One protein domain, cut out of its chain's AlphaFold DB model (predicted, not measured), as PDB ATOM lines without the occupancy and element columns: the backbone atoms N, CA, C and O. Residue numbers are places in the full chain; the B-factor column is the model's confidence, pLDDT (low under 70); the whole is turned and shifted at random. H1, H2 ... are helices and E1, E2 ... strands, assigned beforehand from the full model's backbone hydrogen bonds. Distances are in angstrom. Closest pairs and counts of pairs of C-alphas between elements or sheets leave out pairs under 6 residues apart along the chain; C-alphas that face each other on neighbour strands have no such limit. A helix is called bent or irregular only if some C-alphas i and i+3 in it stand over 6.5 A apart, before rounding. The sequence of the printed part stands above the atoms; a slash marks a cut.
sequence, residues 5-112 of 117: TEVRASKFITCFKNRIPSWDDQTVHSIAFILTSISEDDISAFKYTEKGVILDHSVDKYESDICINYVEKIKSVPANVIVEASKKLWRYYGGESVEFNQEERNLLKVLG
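What this domain is: This is residues 5 to 112 of the 117 residues of an uncharacterized protein of Metallosphaera hakonensis JCM 8857 = DSM 7519 (UniProt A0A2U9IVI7). What does the shape look like? Helix H2 runs through the middle, with H1 packed across one side of it and H4 across the other, while the small hairpin E1 E2 covers H2 and H4, its strand E2 the nearer to H2. H5 crosses H4, the short H3 sits far from the middle, and the link of residues 56 to 67 loops round the outside of H1. What is it made of, and how large is it? The printed part has 108 residues, mostly helix by its named elements, in the order H1 H2 E1 E2 H3 H4 H5; the sheet E1 - E2 is antiparallel. It is compact, with a radius of gyration of the C-alphas of 12.6 A, and rounded, spanning 37 by 28 by 24 A.

Where its parts are: Where does the first half run? H1, residues 5 to 19, begins at C-alpha 5 (50.902, 30.431, 7.216) and is 21.0 A long; H2, residues 25 to 36, is 16.3 A long. The strands are E1, residues 46 to 49, 9.8 A, and E2, residues 52 to 55, 10.3 A. What follows? H3, residues 68 to 74, 10.4 A, is only just irregular: C-alphas 69 and 72 are 6.8 A apart. H4, residues 79 to 93, is 21.3 A long, and H5, residues 102 to 111, 14.2 A, ends at C-alpha 111 (35.973, 33.396, 15.681).

How they stand to each other: What touches H2? H1 touches it at a steep tilt of 51 degrees, opposite ways, closest at the C-alphas of Phe 12 and Ala 32, 5.4 A. H4 touches it at a steep tilt of 45 degrees, the same way, closest at the C-alphas of Ser 30 and Ser 86, 5.4 A. H1 and H4 are apart. Where is the hairpin? E1 and E2 are antiparallel, with N 47 and O 54 at 2.8 A, within hydrogen-bond range. The closest C-alphas of H2 and E2 are those of Ser 30 and Val 53, 5.1 A. How do H5 and H3 stand? H4, with residues 81 to 85 alone, touches H5 about perpendicular at 79 degrees, closest at the C-alphas of Ala 85 and Glu 104, 5.4 A. H3 and H5 only just touch, with 3 pairs of C-alphas within 8 A, the closest those of Tyr 70 and Leu 111, 7.0 A. Are the helix backbones complete? Every O i to N i+4 pair is within hydrogen-bond range in H1, H2, H4 and H5; in H3 1 of 3 is, beside 3 of 4 O i to N i+3 pairs.

The domain as a whole: How far does it reach? The two C-alphas farthest apart are those of Glu 63 and Ser 97, 36.9 A. Is it continuous? The printed part has no cut, and the link from E2 to H3 is long, with 12 residues. Where is confidence low? Residues 40 to 41 and 58 to 61 are under 70; the mean pLDDT of the printed part is 89.5.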
ATOM      1  N   THR A   5      51.582  31.028   6.065       86.38
ATOM      2  CA  THR A   5      50.902  30.431   7.216       86.38
ATOM      3  C   THR A   5      51.729  30.550   8.490       86.38
ATOM      4  O   THR A   5      51.220  31.011   9.511       86.38
ATOM      5  N   GLU A   6      53.020  30.210   8.434       87.50
ATOM      6  CA  GLU A   6      53.936  30.325   9.574       87.50
ATOM      7  C   GLU A   6      54.075  31.784  10.033       87.50
ATOM      8  O   GLU A   6      53.951  32.079  11.223       87.50
ATOM      9  N   VAL A   7      54.244  32.727   9.094       87.19
ATOM     10  CA  VAL A   7      54.310  34.166   9.415       87.19
ATOM     11  C   VAL A   7      53.021  34.640  10.082       87.19
ATOM     12  O   VAL A   7      53.053  35.375  11.074       87.19
ATOM     13  N   ARG A   8      51.866  34.248   9.538       88.00
ATOM     14  CA  ARG A   8      50.559  34.650  10.060       88.00
ATOM     15  C   ARG A   8      50.308  34.081  11.453       88.00
ATOM     16  O   ARG A   8      49.902  34.828  12.346       88.00
ATOM     17  N   ALA A   9      50.594  32.801  11.652       90.38
ATOM     18  CA  ALA A   9      50.487  32.143  12.943       90.38
ATOM     19  C   ALA A   9      51.372  32.825  13.995       90.38
ATOM     20  O   ALA A   9      50.881  33.187  15.066       90.38
ATOM     21  N   SER A  10      52.642  33.102  13.670       90.50
ATOM     22  CA  SER A  10      53.562  33.816  14.566       90.50
ATOM     23  C   SER A  10      53.072  35.217  14.945       90.50
ATOM     24  O   SER A  10      53.221  35.629  16.100       90.50
ATOM     25  N   LYS A  11      52.438  35.945  14.015       90.56
ATOM     26  CA  LYS A  11      51.815  37.251  14.304       90.56
ATOM     27  C   LYS A  11      50.661  37.126  15.297       90.56
ATOM     28  O   LYS A  11      50.594  37.916  16.239       90.56
ATOM     29  N   PHE A  12      49.784  36.133  15.138       92.38
ATOM     30  CA  PHE A  12      48.718  35.874  16.111       92.38
ATOM     31  C   PHE A  12      49.279  35.487  17.480       92.38
ATOM     32  O   PHE A  12      48.862  36.066  18.482       92.38
ATOM     33  N   ILE A  13      50.247  34.566  17.525       92.69
ATOM     34  CA  ILE A  13      50.885  34.111  18.769       92.69
ATOM     35  C   ILE A  13      51.483  35.293  19.535       92.69
ATOM     36  O   ILE A  13      51.204  35.478  20.720       92.69
ATOM     37  N   THR A  14      52.273  36.123  18.851       92.31
ATOM     38  CA  THR A  14      52.913  37.294  19.467       92.31
ATOM     39  C   THR A  14      51.868  38.288  19.971       92.31
ATOM     40  O   THR A  14      51.954  38.753  21.107       92.31
ATOM     41  N   CYS A  15      50.836  38.560  19.168       92.81
ATOM     42  CA  CYS A  15      49.757  39.461  19.552       92.81
ATOM     43  C   CYS A  15      49.022  38.975  20.814       92.81
ATOM     44  O   CYS A  15      48.857  39.743  21.762       92.81
ATOM     45  N   PHE A  16      48.629  37.699  20.880       93.56
ATOM     46  CA  PHE A  16      47.919  37.165  22.047       93.56
ATOM     47  C   PHE A  16      48.792  37.087  23.296       93.56
ATOM     48  O   PHE A  16      48.307  37.454  24.361       93.56
ATOM     49  N   LYS A  17      50.076  36.715  23.180       92.19
ATOM     50  CA  LYS A  17      51.027  36.775  24.308       92.19
ATOM     51  C   LYS A  17      51.096  38.175  24.918       92.19
ATOM     52  O   LYS A  17      51.125  38.315  26.136       92.19
ATOM     53  N   ASN A  18      51.082  39.206  24.075       91.56
ATOM     54  CA  ASN A  18      51.151  40.594  24.525       91.56
ATOM     55  C   ASN A  18      49.818  41.096  25.104       91.56
ATOM     56  O   ASN A  18      49.812  41.876  26.054       91.56
ATOM     57  N   ARG A  19      48.684  40.686  24.524       92.44
ATOM     58  CA  ARG A  19      47.350  41.204  24.880       92.44
ATOM     59  C   ARG A  19      46.659  40.423  25.996       92.44
ATOM     60  O   ARG A  19      45.841  41.002  26.703       92.44
ATOM     61  N   ILE A  20      46.973  39.138  26.157       92.19
ATOM     62  CA  ILE A  20      46.403  38.258  27.185       92.19
ATOM     63  C   ILE A  20      47.545  37.496  27.884       92.19
ATOM     64  O   ILE A  20      47.732  36.302  27.653       92.19
ATOM     65  N   PRO A  21      48.320  38.161  28.765       90.12
ATOM     66  CA  PRO A  21      49.500  37.555  29.395       90.12
ATOM     67  C   PRO A  21      49.190  36.371  30.323       90.12
ATOM     68  O   PRO A  21      50.096  35.645  30.718       90.12
ATOM     69  N   SER A  22      47.923  36.193  30.709       91.88
ATOM     70  CA  SER A  22      47.463  35.078  31.540       91.88
ATOM     71  C   SER A  22      47.289  33.768  30.770       91.88
ATOM     72  O   SER A  22      47.066  32.732  31.395       91.88
ATOM     73  N   TRP A  23      47.354  33.790  29.436       93.00
ATOM     74  CA  TRP A  23      47.280  32.581  28.624       93.00
ATOM     75  C   TRP A  23      48.632  31.894  28.540       93.00
ATOM     76  O   TRP A  23      49.655  32.521  28.265       93.00
ATOM     77  N   ASP A  24      48.619  30.581  28.755       93.00
ATOM     78  CA  ASP A  24      49.804  29.769  28.552       93.00
ATOM     79  C   ASP A  24      50.137  29.629  27.060       93.00
ATOM     80  O   ASP A  24      49.345  29.937  26.161       93.00
ATOM     81  N   ASP A  25      51.355  29.161  26.799       90.94
ATOM     82  CA  ASP A  25      51.872  28.999  25.443       90.94
ATOM     83  C   ASP A  25      50.958  28.097  24.600       90.94
ATOM     84  O   ASP A  25      50.636  28.398  23.451       90.94
ATOM     85  N   GLN A  26      50.436  27.036  25.215       94.12
ATOM     86  CA  GLN A  26      49.555  26.087  24.555       94.12
ATOM     87  C   GLN A  26      48.244  26.732  24.094       94.12
ATOM     88  O   GLN A  26      47.816  26.508  22.960       94.12
ATOM     89  N   THR A  27      47.614  27.544  24.940       95.81
ATOM     90  CA  THR A  27      46.372  28.260  24.627       95.81
ATOM     91  C   THR A  27      46.601  29.248  23.494       95.81
ATOM     92  O   THR A  27      45.816  29.291  22.544       95.81
ATOM     93  N   VAL A  28      47.708  29.993  23.547       95.06
ATOM     94  CA  VAL A  28      48.061  30.972  22.515       95.06
ATOM     95  C   VAL A  28      48.296  30.309  21.154       95.06
ATOM     96  O   VAL A  28      47.815  30.794  20.128       95.06
ATOM     97  N   HIS A  29      49.020  29.197  21.116       95.31
ATOM     98  CA  HIS A  29      49.232  28.485  19.861       95.31
ATOM     99  C   HIS A  29      47.937  27.847  19.339       95.31
ATOM    100  O   HIS A  29      47.657  27.914  18.142       95.31
ATOM    101  N   SER A  30      47.101  27.320  20.237       95.75
ATOM    102  CA  SER A  30      45.808  26.716  19.892       95.75
ATOM    103  C   SER A  30      44.853  27.729  19.256       95.75
ATOM    104  O   SER A  30      44.219  27.430  18.244       95.75
ATOM    105  N   ILE A  31      44.773  28.954  19.792       95.44
ATOM    106  CA  ILE A  31      43.939  30.003  19.190       95.44
ATOM    107  C   ILE A  31      44.507  30.496  17.855       95.44
ATOM    108  O   ILE A  31      43.747  30.764  16.923       95.44
ATOM    109  N   ALA A  32      45.834  30.590  17.739       93.81
ATOM    110  CA  ALA A  32      46.486  30.991  16.500       93.81
ATOM    111  C   ALA A  32      46.235  29.965  15.393       93.81
ATOM    112  O   ALA A  32      45.953  30.357  14.262       93.81
ATOM    113  N   PHE A  33      46.256  28.672  15.728       94.62
ATOM    114  CA  PHE A  33      45.844  27.601  14.826       94.62
ATOM    115  C   PHE A  33      44.403  27.794  14.345       94.62
ATOM    116  O   PHE A  33      44.177  27.867  13.137       94.62
ATOM    117  N   ILE A  34      43.445  27.961  15.269       94.44
ATOM    118  CA  ILE A  34      42.030  28.146  14.908       94.44
ATOM    119  C   ILE A  34      41.879  29.328  13.943       94.44
ATOM    120  O   ILE A  34      41.275  29.179  12.887       94.44
ATOM    121  N   LEU A  35      42.467  30.485  14.251       92.75
ATOM    122  CA  LEU A  35      42.351  31.682  13.412       92.75
ATOM    123  C   LEU A  35      43.057  31.569  12.062       92.75
ATOM    124  O   LEU A  35      42.588  32.137  11.076       92.75
ATOM    125  N   THR A  36      44.179  30.856  12.008       90.62
ATOM    126  CA  THR A  36      44.911  30.647  10.755       90.62
ATOM    127  C   THR A  36      44.123  29.715   9.834       90.62
ATOM    128  O   THR A  36      43.947  30.039   8.661       90.62
ATOM    129  N   SER A  37      43.501  28.669  10.394       88.62
ATOM    130  CA  SER A  37      42.657  27.715   9.655       88.62
ATOM    131  C   SER A  37      41.377  28.308   9.043       88.62
ATOM    132  O   SER A  37      40.720  27.667   8.229       88.62
ATOM    133  N   ILE A  38      40.997  29.538   9.417       87.00
ATOM    134  CA  ILE A  38      39.855  30.247   8.812       87.00
ATOM    135  C   ILE A  38      40.192  30.744   7.406       87.00
ATOM    136  O   ILE A  38      39.315  30.828   6.553       87.00
ATOM    137  N   SER A  39      41.432  31.186   7.202       73.06
ATOM    138  CA  SER A  39      41.846  31.898   5.986       73.06
ATOM    139  C   SER A  39      42.711  31.060   5.058       73.06
ATOM    140  O   SER A  39      42.861  31.421   3.896       73.06
ATOM    141  N   GLU A  40      43.327  30.009   5.584       66.12
ATOM    142  CA  GLU A  40      44.289  29.186   4.869       66.12
ATOM    143  C   GLU A  40      43.947  27.719   5.124       66.12
ATOM    144  O   GLU A  40      43.803  27.303   6.273       66.12
ATOM    145  N   ASP A  41      43.813  26.948   4.044       63.00
ATOM    146  CA  ASP A  41      43.574  25.501   4.111       63.00
ATOM    147  C   ASP A  41      44.838  24.726   4.526       63.00
ATOM    148  O   ASP A  41      44.781  23.530   4.819       63.00
ATOM    149  N   ASP A  42      45.991  25.401   4.550       74.31
ATOM    150  CA  ASP A  42      47.258  24.800   4.931       74.31
ATOM    151  C   ASP A  42      47.452  24.842   6.451       74.31
ATOM    152  O   ASP A  42      47.766  25.869   7.051       74.31
ATOM    153  N   ILE A  43      47.269  23.684   7.082       81.75
ATOM    154  CA  ILE A  43      47.548  23.473   8.504       81.75
ATOM    155  C   ILE A  43      48.922  22.834   8.750       81.75
ATOM    156  O   ILE A  43      49.262  22.568   9.903       81.75
ATOM    157  N   SER A  44      49.733  22.592   7.709       84.94
ATOM    158  CA  SER A  44      50.998  21.850   7.818       84.94
ATOM    159  C   SER A  44      52.066  22.577   8.635       84.94
ATOM    160  O   SER A  44      53.022  21.953   9.085       84.94
ATOM    161  N   ALA A  45      51.916  23.890   8.826       86.94
ATOM    162  CA  ALA A  45      52.771  24.699   9.694       86.94
ATOM    163  C   ALA A  45      52.633  24.329  11.184       86.94
ATOM    164  O   ALA A  45      53.487  24.673  12.003       86.94
ATOM    165  N   PHE A  46      51.546  23.656  11.553       91.56
ATOM    166  CA  PHE A  46      51.242  23.294  12.928       91.56
ATOM    167  C   PHE A  46      51.464  21.799  13.175       91.56
ATOM    168  O   PHE A  46      51.483  20.978  12.261       91.56
ATOM    169  N   LYS A  47      51.618  21.437  14.448       92.50
ATOM    170  CA  LYS A  47      51.716  20.059  14.922       92.50
ATOM    171  C   LYS A  47      50.719  19.805  16.035       92.50
ATOM    172  O   LYS A  47      50.593  20.584  16.981       92.50
ATOM    173  N   TYR A  48      50.053  18.662  15.947       92.38
ATOM    174  CA  TYR A  48      49.261  18.130  17.044       92.38
ATOM    175  C   TYR A  48      50.164  17.603  18.167       92.38
ATOM    176  O   TYR A  48      51.158  16.921  17.920       92.38
ATOM    177  N   THR A  49      49.772  17.870  19.410       90.75
ATOM    178  CA  THR A  49      50.374  17.319  20.627       90.75
ATOM    179  C   THR A  49      49.278  16.854  21.585       90.75
ATOM    180  O   THR A  49      48.110  17.225  21.450       90.75
ATOM    181  N   GLU A  50      49.638  16.084  22.614       87.25
ATOM    182  CA  GLU A  50      48.686  15.687  23.663       87.25
ATOM    183  C   GLU A  50      48.071  16.893  24.393       87.25
ATOM    184  O   GLU A  50      46.910  16.848  24.813       87.25
ATOM    185  N   LYS A  51      48.837  17.985  24.497       86.75
ATOM    186  CA  LYS A  51      48.452  19.211  25.199       86.75
ATOM    187  C   LYS A  51      47.666  20.189  24.324       86.75
ATOM    188  O   LYS A  51      47.049  21.089  24.872       86.75
ATOM    189  N   GLY A  52      47.648  20.015  23.005       89.62
ATOM    190  CA  GLY A  52      46.961  20.901  22.061       89.62
ATOM    191  C   GLY A  52      47.689  21.012  20.725       89.62
ATOM    192  O   GLY A  52      48.525  20.171  20.399       89.62
ATOM    193  N   VAL A  53      47.384  22.046  19.943       93.12
ATOM    194  CA  VAL A  53      48.051  22.305  18.658       93.12
ATOM    195  C   VAL A  53      49.109  23.391  18.835       93.12
ATOM    196  O   VAL A  53      48.825  24.446  19.401       93.12
ATOM    197  N   ILE A  54      50.332  23.124  18.378       93.38
ATOM    198  CA  ILE A  54      51.459  24.064  18.440       93.38
ATOM    199  C   ILE A  54      51.954  24.421  17.042       93.38
ATOM    200  O   ILE A  54      51.722  23.687  16.089       93.38
ATOM    201  N   LEU A  55      52.637  25.555  16.924       90.12
ATOM    202  CA  LEU A  55      53.302  25.936  15.679       90.12
ATOM    203  C   LEU A  55      54.628  25.179  15.640       90.12
ATOM    204  O   LEU A  55      55.348  25.204  16.637       90.12
ATOM    205  N   ASP A  56      54.921  24.494  14.537       84.69
ATOM    206  CA  ASP A  56      56.077  23.600  14.456       84.69
ATOM    207  C   ASP A  56      57.407  24.359  14.536       84.69
ATOM    208  O   ASP A  56      58.300  24.027  15.315       84.69
ATOM    209  N   HIS A  57      57.506  25.441  13.766       76.31
ATOM    210  CA  HIS A  57      58.685  26.289  13.719       76.31
ATOM    211  C   HIS A  57      58.331  27.678  14.239       76.31
ATOM    212  O   HIS A  57      57.485  28.382  13.689       76.31
ATOM    213  N   SER A  58      58.997  28.090  15.319       64.31
ATOM    214  CA  SER A  58      58.896  29.461  15.809       64.31
ATOM    215  C   SER A  58      59.561  30.396  14.805       64.31
ATOM    216  O   SER A  58      60.783  30.400  14.676       64.31
ATOM    217  N   VAL A  59      58.766  31.224  14.137       63.81
ATOM    218  CA  VAL A  59      59.288  32.369  13.385       63.81
ATOM    219  C   VAL A  59      59.504  33.545  14.341       63.81
ATOM    220  O   VAL A  59      58.771  33.661  15.325       63.81
ATOM    221  N   ASP A  60      60.497  34.390  14.055       60.22
ATOM    222  CA  ASP A  60      60.844  35.599  14.813       60.22
ATOM    223  C   ASP A  60      59.618  36.389  15.305       60.22
ATOM    224  O   ASP A  60      58.568  36.428  14.659       60.22
ATOM    225  N   LYS A  61      59.756  37.045  16.467       64.69
ATOM    226  CA  LYS A  61      58.689  37.856  17.074       64.69
ATOM    227  C   LYS A  61      58.275  38.982  16.124       64.69
ATOM    228  O   LYS A  61      58.921  40.025  16.067       64.69
ATOM    229  N   TYR A  62      57.171  38.786  15.415       70.00
ATOM    230  CA  TYR A  62      56.535  39.844  14.645       70.00
ATOM    231  C   TYR A  62      55.638  40.658  15.567       70.00
ATOM    232  O   TYR A  62      54.621  40.158  16.053       70.00
ATOM    233  N   GLU A  63      55.974  41.928  15.775       73.44
ATOM    234  CA  GLU A  63      55.022  42.867  16.360       73.44
ATOM    235  C   GLU A  63      53.788  42.958  15.454       73.44
ATOM    236  O   GLU A  63      53.882  43.183  14.243       73.44
ATOM    237  N   SER A  64      52.615  42.695  16.024       75.75
ATOM    238  CA  SER A  64      51.363  42.700  15.283       75.75
ATOM    239  C   SER A  64      50.179  42.914  16.211       75.75
ATOM    240  O   SER A  64      50.117  42.340  17.293       75.75
ATOM    241  N   ASP A  65      49.213  43.686  15.724       84.75
ATOM    242  CA  ASP A  65      47.932  43.964  16.375       84.75
ATOM    243  C   ASP A  65      46.757  43.229  15.699       84.75
ATOM    244  O   ASP A  65      45.585  43.521  15.933       84.75
ATOM    245  N   ILE A  66      47.059  42.224  14.868       87.44
ATOM    246  CA  ILE A  66      46.063  41.468  14.092       87.44
ATOM    247  C   ILE A  66      45.008  40.769  14.971       87.44
ATOM    248  O   ILE A  66      43.894  40.507  14.519       87.44
ATOM    249  N   CYS A  67      45.329  40.486  16.238       89.38
ATOM    250  CA  CYS A  67      44.425  39.807  17.160       89.38
ATOM    251  C   CYS A  67      43.407  40.728  17.861       89.38
ATOM    252  O   CYS A  67      42.498  40.207  18.506       89.38
ATOM    253  N   ILE A  68      43.507  42.064  17.742       89.06
ATOM    254  CA  ILE A  68      42.687  43.021  18.521       89.06
ATOM    255  C   ILE A  68      41.185  42.731  18.407       89.06
ATOM    256  O   ILE A  68      40.482  42.692  19.414       89.06
ATOM    257  N   ASN A  69      40.702  42.451  17.194       88.94
ATOM    258  CA  ASN A  69      39.281  42.197  16.936       88.94
ATOM    259  C   ASN A  69      38.760  40.885  17.550       88.94
ATOM    260  O   ASN A  69      37.547  40.657  17.578       88.94
ATOM    261  N   TYR A  70      39.662  40.019  18.011       91.81
ATOM    262  CA  TYR A  70      39.341  38.742  18.633       91.81
ATOM    263  C   TYR A  70      39.478  38.800  20.149       91.81
ATOM    264  O   TYR A  70      38.627  38.236  20.825       91.81
ATOM    265  N   VAL A  71      40.480  39.514  20.682       91.56
ATOM    266  CA  VAL A  71      40.797  39.574  22.124       91.56
ATOM    267  C   VAL A  71      39.555  39.810  22.978       91.56
ATOM    268  O   VAL A  71      39.252  38.999  23.848       91.56
ATOM    269  N   GLU A  72      38.781  40.856  22.695       89.62
ATOM    270  CA  GLU A  72      37.588  41.182  23.489       89.62
ATOM    271  C   GLU A  72      36.506  40.098  23.433       89.62
ATOM    272  O   GLU A  72      35.772  39.907  24.399       89.62
ATOM    273  N   LYS A  73      36.438  39.350  22.329       90.38
ATOM    274  CA  LYS A  73      35.452  38.288  22.120       90.38
ATOM    275  C   LYS A  73      35.815  36.990  22.837       90.38
ATOM    276  O   LYS A  73      34.926  36.189  23.108       90.38
ATOM    277  N   ILE A  74      37.106  36.761  23.096       92.00
ATOM    278  CA  ILE A  74      37.603  35.465  23.578       92.00
ATOM    279  C   ILE A  74      38.351  35.519  24.906       92.00
ATOM    280  O   ILE A  74      38.618  34.468  25.473       92.00
ATOM    281  N   LYS A  75      38.665  36.704  25.444       89.38
ATOM    282  CA  LYS A  75      39.419  36.835  26.704       89.38
ATOM    283  C   LYS A  75      38.755  36.155  27.906       89.38
ATOM    284  O   LYS A  75      39.442  35.801  28.855       89.38
ATOM    285  N   SER A  76      37.432  35.989  27.873       90.75
ATOM    286  CA  SER A  76      36.659  35.300  28.912       90.75
ATOM    287  C   SER A  76      36.454  33.810  28.634       90.75
ATOM    288  O   SER A  76      35.844  33.126  29.452       90.75
ATOM    289  N   VAL A  77      36.891  33.308  27.477       94.06
ATOM    290  CA  VAL A  77      36.738  31.897  27.123       94.06
ATOM    291  C   VAL A  77      37.749  31.088  27.938       94.06
ATOM    292  O   VAL A  77      38.936  31.426  27.934       94.06
ATOM    293  N   PRO A  78      37.315  30.020  28.626       94.94
ATOM    294  CA  PRO A  78      38.230  29.156  29.354       94.94
ATOM    295  C   PRO A  78      39.306  28.563  28.435       94.94
ATOM    296  O   PRO A  78      39.010  28.066  27.347       94.94
ATOM    297  N   ALA A  79      40.561  28.578  28.886       94.56
ATOM    298  CA  ALA A  79      41.707  28.081  28.120       94.56
ATOM    299  C   ALA A  79      41.518  26.631  27.634       94.56
ATOM    300  O   ALA A  79      41.821  26.307  26.487       94.56
ATOM    301  N   ASN A  80      40.930  25.768  28.469       95.56
ATOM    302  CA  ASN A  80      40.632  24.380  28.114       95.56
ATOM    303  C   ASN A  80      39.653  24.260  26.934       95.56
ATOM    304  O   ASN A  80      39.814  23.358  26.120       95.56
ATOM    305  N   VAL A  81      38.679  25.171  26.802       97.06
ATOM    306  CA  VAL A  81      37.744  25.181  25.661       97.06
ATOM    307  C   VAL A  81      38.491  25.508  24.369       97.06
ATOM    308  O   VAL A  81      38.260  24.863  23.350       97.06
ATOM    309  N   ILE A  82      39.427  26.462  24.408       96.88
ATOM    310  CA  ILE A  82      40.263  26.829  23.251       96.88
ATOM    311  C   ILE A  82      41.144  25.650  22.831       96.88
ATOM    312  O   ILE A  82      41.196  25.292  21.652       96.88
ATOM    313  N   VAL A  83      41.819  25.030  23.800       96.94
ATOM    314  CA  VAL A  83      42.715  23.896  23.563       96.94
ATOM    315  C   VAL A  83      41.952  22.701  22.992       96.94
ATOM    316  O   VAL A  83      42.344  22.173  21.950       96.94
ATOM    317  N   GLU A  84      40.838  22.296  23.602       96.88
ATOM    318  CA  GLU A  84      40.056  21.154  23.117       96.88
ATOM    319  C   GLU A  84      39.401  21.435  21.759       96.88
ATOM    320  O   GLU A  84      39.470  20.587  20.866       96.88
ATOM    321  N   ALA A  85      38.875  22.646  21.534       96.44
ATOM    322  CA  ALA A  85      38.374  23.045  20.220       96.44
ATOM    323  C   ALA A  85      39.466  22.946  19.144       96.44
ATOM    324  O   ALA A  85      39.201  22.420  18.065       96.44
ATOM    325  N   SER A  86      40.698  23.383  19.437       95.88
ATOM    326  CA  SER A  86      41.817  23.301  18.487       95.88
ATOM    327  C   SER A  86      42.181  21.855  18.130       95.88
ATOM    328  O   SER A  86      42.339  21.530  16.955       95.88
ATOM    329  N   LYS A  87      42.229  20.953  19.119       96.00
ATOM    330  CA  LYS A  87      42.524  19.524  18.918       96.00
ATOM    331  C   LYS A  87      41.458  18.855  18.063       96.00
ATOM    332  O   LYS A  87      41.770  18.100  17.144       96.00
ATOM    333  N   LYS A  88      40.194  19.139  18.367       95.56
ATOM    334  CA  LYS A  88      39.051  18.630  17.612       95.56
ATOM    335  C   LYS A  88      39.044  19.156  16.184       95.56
ATOM    336  O   LYS A  88      38.805  18.390  15.257       95.56
ATOM    337  N   LEU A  89      39.352  20.437  16.005       93.69
ATOM    338  CA  LEU A  89      39.427  21.069  14.696       93.69
ATOM    339  C   LEU A  89      40.576  20.496  13.850       93.69
ATOM    340  O   LEU A  89      40.375  20.218  12.672       93.69
ATOM    341  N   TRP A  90      41.735  20.213  14.453       93.38
ATOM    342  CA  TRP A  90      42.839  19.505  13.795       93.38
ATOM    343  C   TRP A  90      42.410  18.138  13.251       93.38
ATOM    344  O   TRP A  90      42.572  17.856  12.068       93.38
ATOM    345  N   ARG A  91      41.816  17.297  14.109       92.31
ATOM    346  CA  ARG A  91      41.318  15.966  13.718       92.31
ATOM    347  C   ARG A  91      40.240  16.054  12.644       92.31
ATOM    348  O   ARG A  91      40.246  15.277  11.695       92.31
ATOM    349  N   TYR A  92      39.353  17.037  12.768       91.94
ATOM    350  CA  TYR A  92      38.320  17.309  11.781       91.94
ATOM    351  C   TYR A  92      38.914  17.617  10.395       91.94
ATOM    352  O   TYR A  92      38.477  17.031   9.406       91.94
ATOM    353  N   TYR A  93      39.938  18.473  10.308       88.62
ATOM    354  CA  TYR A  93      40.644  18.722   9.044       88.62
ATOM    355  C   TYR A  93      41.438  17.505   8.546       88.62
ATOM    356  O   TYR A  93      41.601  17.336   7.343       88.62
ATOM    357  N   GLY A  94      41.852  16.616   9.451       88.19
ATOM    358  CA  GLY A  94      42.397  15.295   9.124       88.19
ATOM    359  C   GLY A  94      41.369  14.279   8.602       88.19
ATOM    360  O   GLY A  94      41.743  13.148   8.300       88.19
ATOM    361  N   GLY A  95      40.087  14.651   8.487       89.12
ATOM    362  CA  GLY A  95      39.013  13.789   7.983       89.12
ATOM    363  C   GLY A  95      38.331  12.923   9.045       89.12
ATOM    364  O   GLY A  95      37.497  12.084   8.704       89.12
ATOM    365  N   GLU A  96      38.648  13.110  10.328       92.38
ATOM    366  CA  GLU A  96      37.996  12.379  11.413       92.38
ATOM    367  C   GLU A  96      36.596  12.939  11.723       92.38
ATOM    368  O   GLU A  96      36.334  14.144  11.645       92.38
ATOM    369  N   SER A  97      35.688  12.056  12.150       92.88
ATOM    370  CA  SER A  97      34.389  12.463  12.691       92.88
ATOM    371  C   SER A  97      34.556  12.942  14.130       92.88
ATOM    372  O   SER A  97      34.893  12.157  15.015       92.88
ATOM    373  N   VAL A  98      34.298  14.229  14.371       94.31
ATOM    374  CA  VAL A  98      34.498  14.865  15.677       94.31
ATOM    375  C   VAL A  98      33.252  15.630  16.109       94.31
ATOM    376  O   VAL A  98      32.684  16.408  15.343       94.31
ATOM    377  N   GLU A  99      32.859  15.448  17.368       94.88
ATOM    378  CA  GLU A  99      31.767  16.194  17.984       94.88
ATOM    379  C   GLU A  99      32.290  17.350  18.840       94.88
ATOM    380  O   GLU A  99      33.039  17.175  19.809       94.88
ATOM    381  N   PHE A 100      31.850  18.556  18.490       95.88
ATOM    382  CA  PHE A 100      32.084  19.754  19.288       95.88
ATOM    383  C   PHE A 100      30.994  19.882  20.358       95.88
ATOM    384  O   PHE A 100      29.847  19.529  20.101       95.88
ATOM    385  N   ASN A 101      31.310  20.375  21.550       96.19
ATOM    386  CA  ASN A 101      30.308  20.723  22.558       96.19
ATOM    387  C   ASN A 101      29.764  22.150  22.318       96.19
ATOM    388  O   ASN A 101      30.143  22.821  21.356       96.19
ATOM    389  N   GLN A 102      28.840  22.621  23.162       96.12
ATOM    390  CA  GLN A 102      28.222  23.939  22.972       96.12
ATOM    391  C   GLN A 102      29.218  25.100  23.118       96.12
ATOM    392  O   GLN A 102      29.158  26.050  22.339       96.12
ATOM    393  N   GLU A 103      30.133  25.033  24.084       96.50
ATOM    394  CA  GLU A 103      31.124  26.087  24.326       96.50
ATOM    395  C   GLU A 103      32.134  26.173  23.177       96.50
ATOM    396  O   GLU A 103      32.410  27.258  22.671       96.50
ATOM    397  N   GLU A 104      32.609  25.022  22.700       96.75
ATOM    398  CA  GLU A 104      33.502  24.912  21.546       96.75
ATOM    399  C   GLU A 104      32.825  25.438  20.273       96.75
ATOM    400  O   GLU A 104      33.419  26.219  19.532       96.75
ATOM    401  N   ARG A 105      31.555  25.079  20.027       95.00
ATOM    402  CA  ARG A 105      30.784  25.614  18.891       95.00
ATOM    403  C   ARG A 105      30.629  27.130  18.970       95.00
ATOM    404  O   ARG A 105      30.826  27.809  17.964       95.00
ATOM    405  N   ASN A 106      30.301  27.657  20.149       95.00
ATOM    406  CA  ASN A 106      30.172  29.096  20.366       95.00
ATOM    407  C   ASN A 106      31.497  29.814  20.082       95.00
ATOM    408  O   ASN A 106      31.498  30.819  19.375       95.00
ATOM    409  N   LEU A 107      32.620  29.274  20.568       95.75
ATOM    410  CA  LEU A 107      33.956  29.796  20.286       95.75
ATOM    411  C   LEU A 107      34.233  29.838  18.776       95.75
ATOM    412  O   LEU A 107      34.571  30.894  18.243       95.75
ATOM    413  N   LEU A 108      34.062  28.714  18.075       94.56
ATOM    414  CA  LEU A 108      34.348  28.614  16.638       94.56
ATOM    415  C   LEU A 108      33.459  29.554  15.811       94.56
ATOM    416  O   LEU A 108      33.940  30.186  14.870       94.56
ATOM    417  N   LYS A 109      32.192  29.721  16.207       93.25
ATOM    418  CA  LYS A 109      31.270  30.685  15.595       93.25
ATOM    419  C   LYS A 109      31.719  32.133  15.806       93.25
ATOM    420  O   LYS A 109      31.762  32.904  14.853       93.25
ATOM    421  N   VAL A 110      32.089  32.497  17.035       92.56
ATOM    422  CA  VAL A 110      32.571  33.846  17.392       92.56
ATOM    423  C   VAL A 110      33.853  34.214  16.640       92.56
ATOM    424  O   VAL A 110      34.031  35.368  16.238       92.56
ATOM    425  N   LEU A 111      34.735  33.235  16.439       91.94
ATOM    426  CA  LEU A 111      35.973  33.396  15.681       91.94
ATOM    427  C   LEU A 111      35.744  33.445  14.168       91.94
ATOM    428  O   LEU A 111      36.599  33.962  13.455       91.94
ATOM    429  N   GLY A 112      34.585  32.984  13.695       90.19
ATOM    430  CA  GLY A 112      34.194  33.034  12.293       90.19
ATOM    431  C   GLY A 112      34.639  31.822  11.478       90.19
ATOM    432  O   GLY A 112      34.809  31.958  10.271       90.19
TER     433      GLY A 112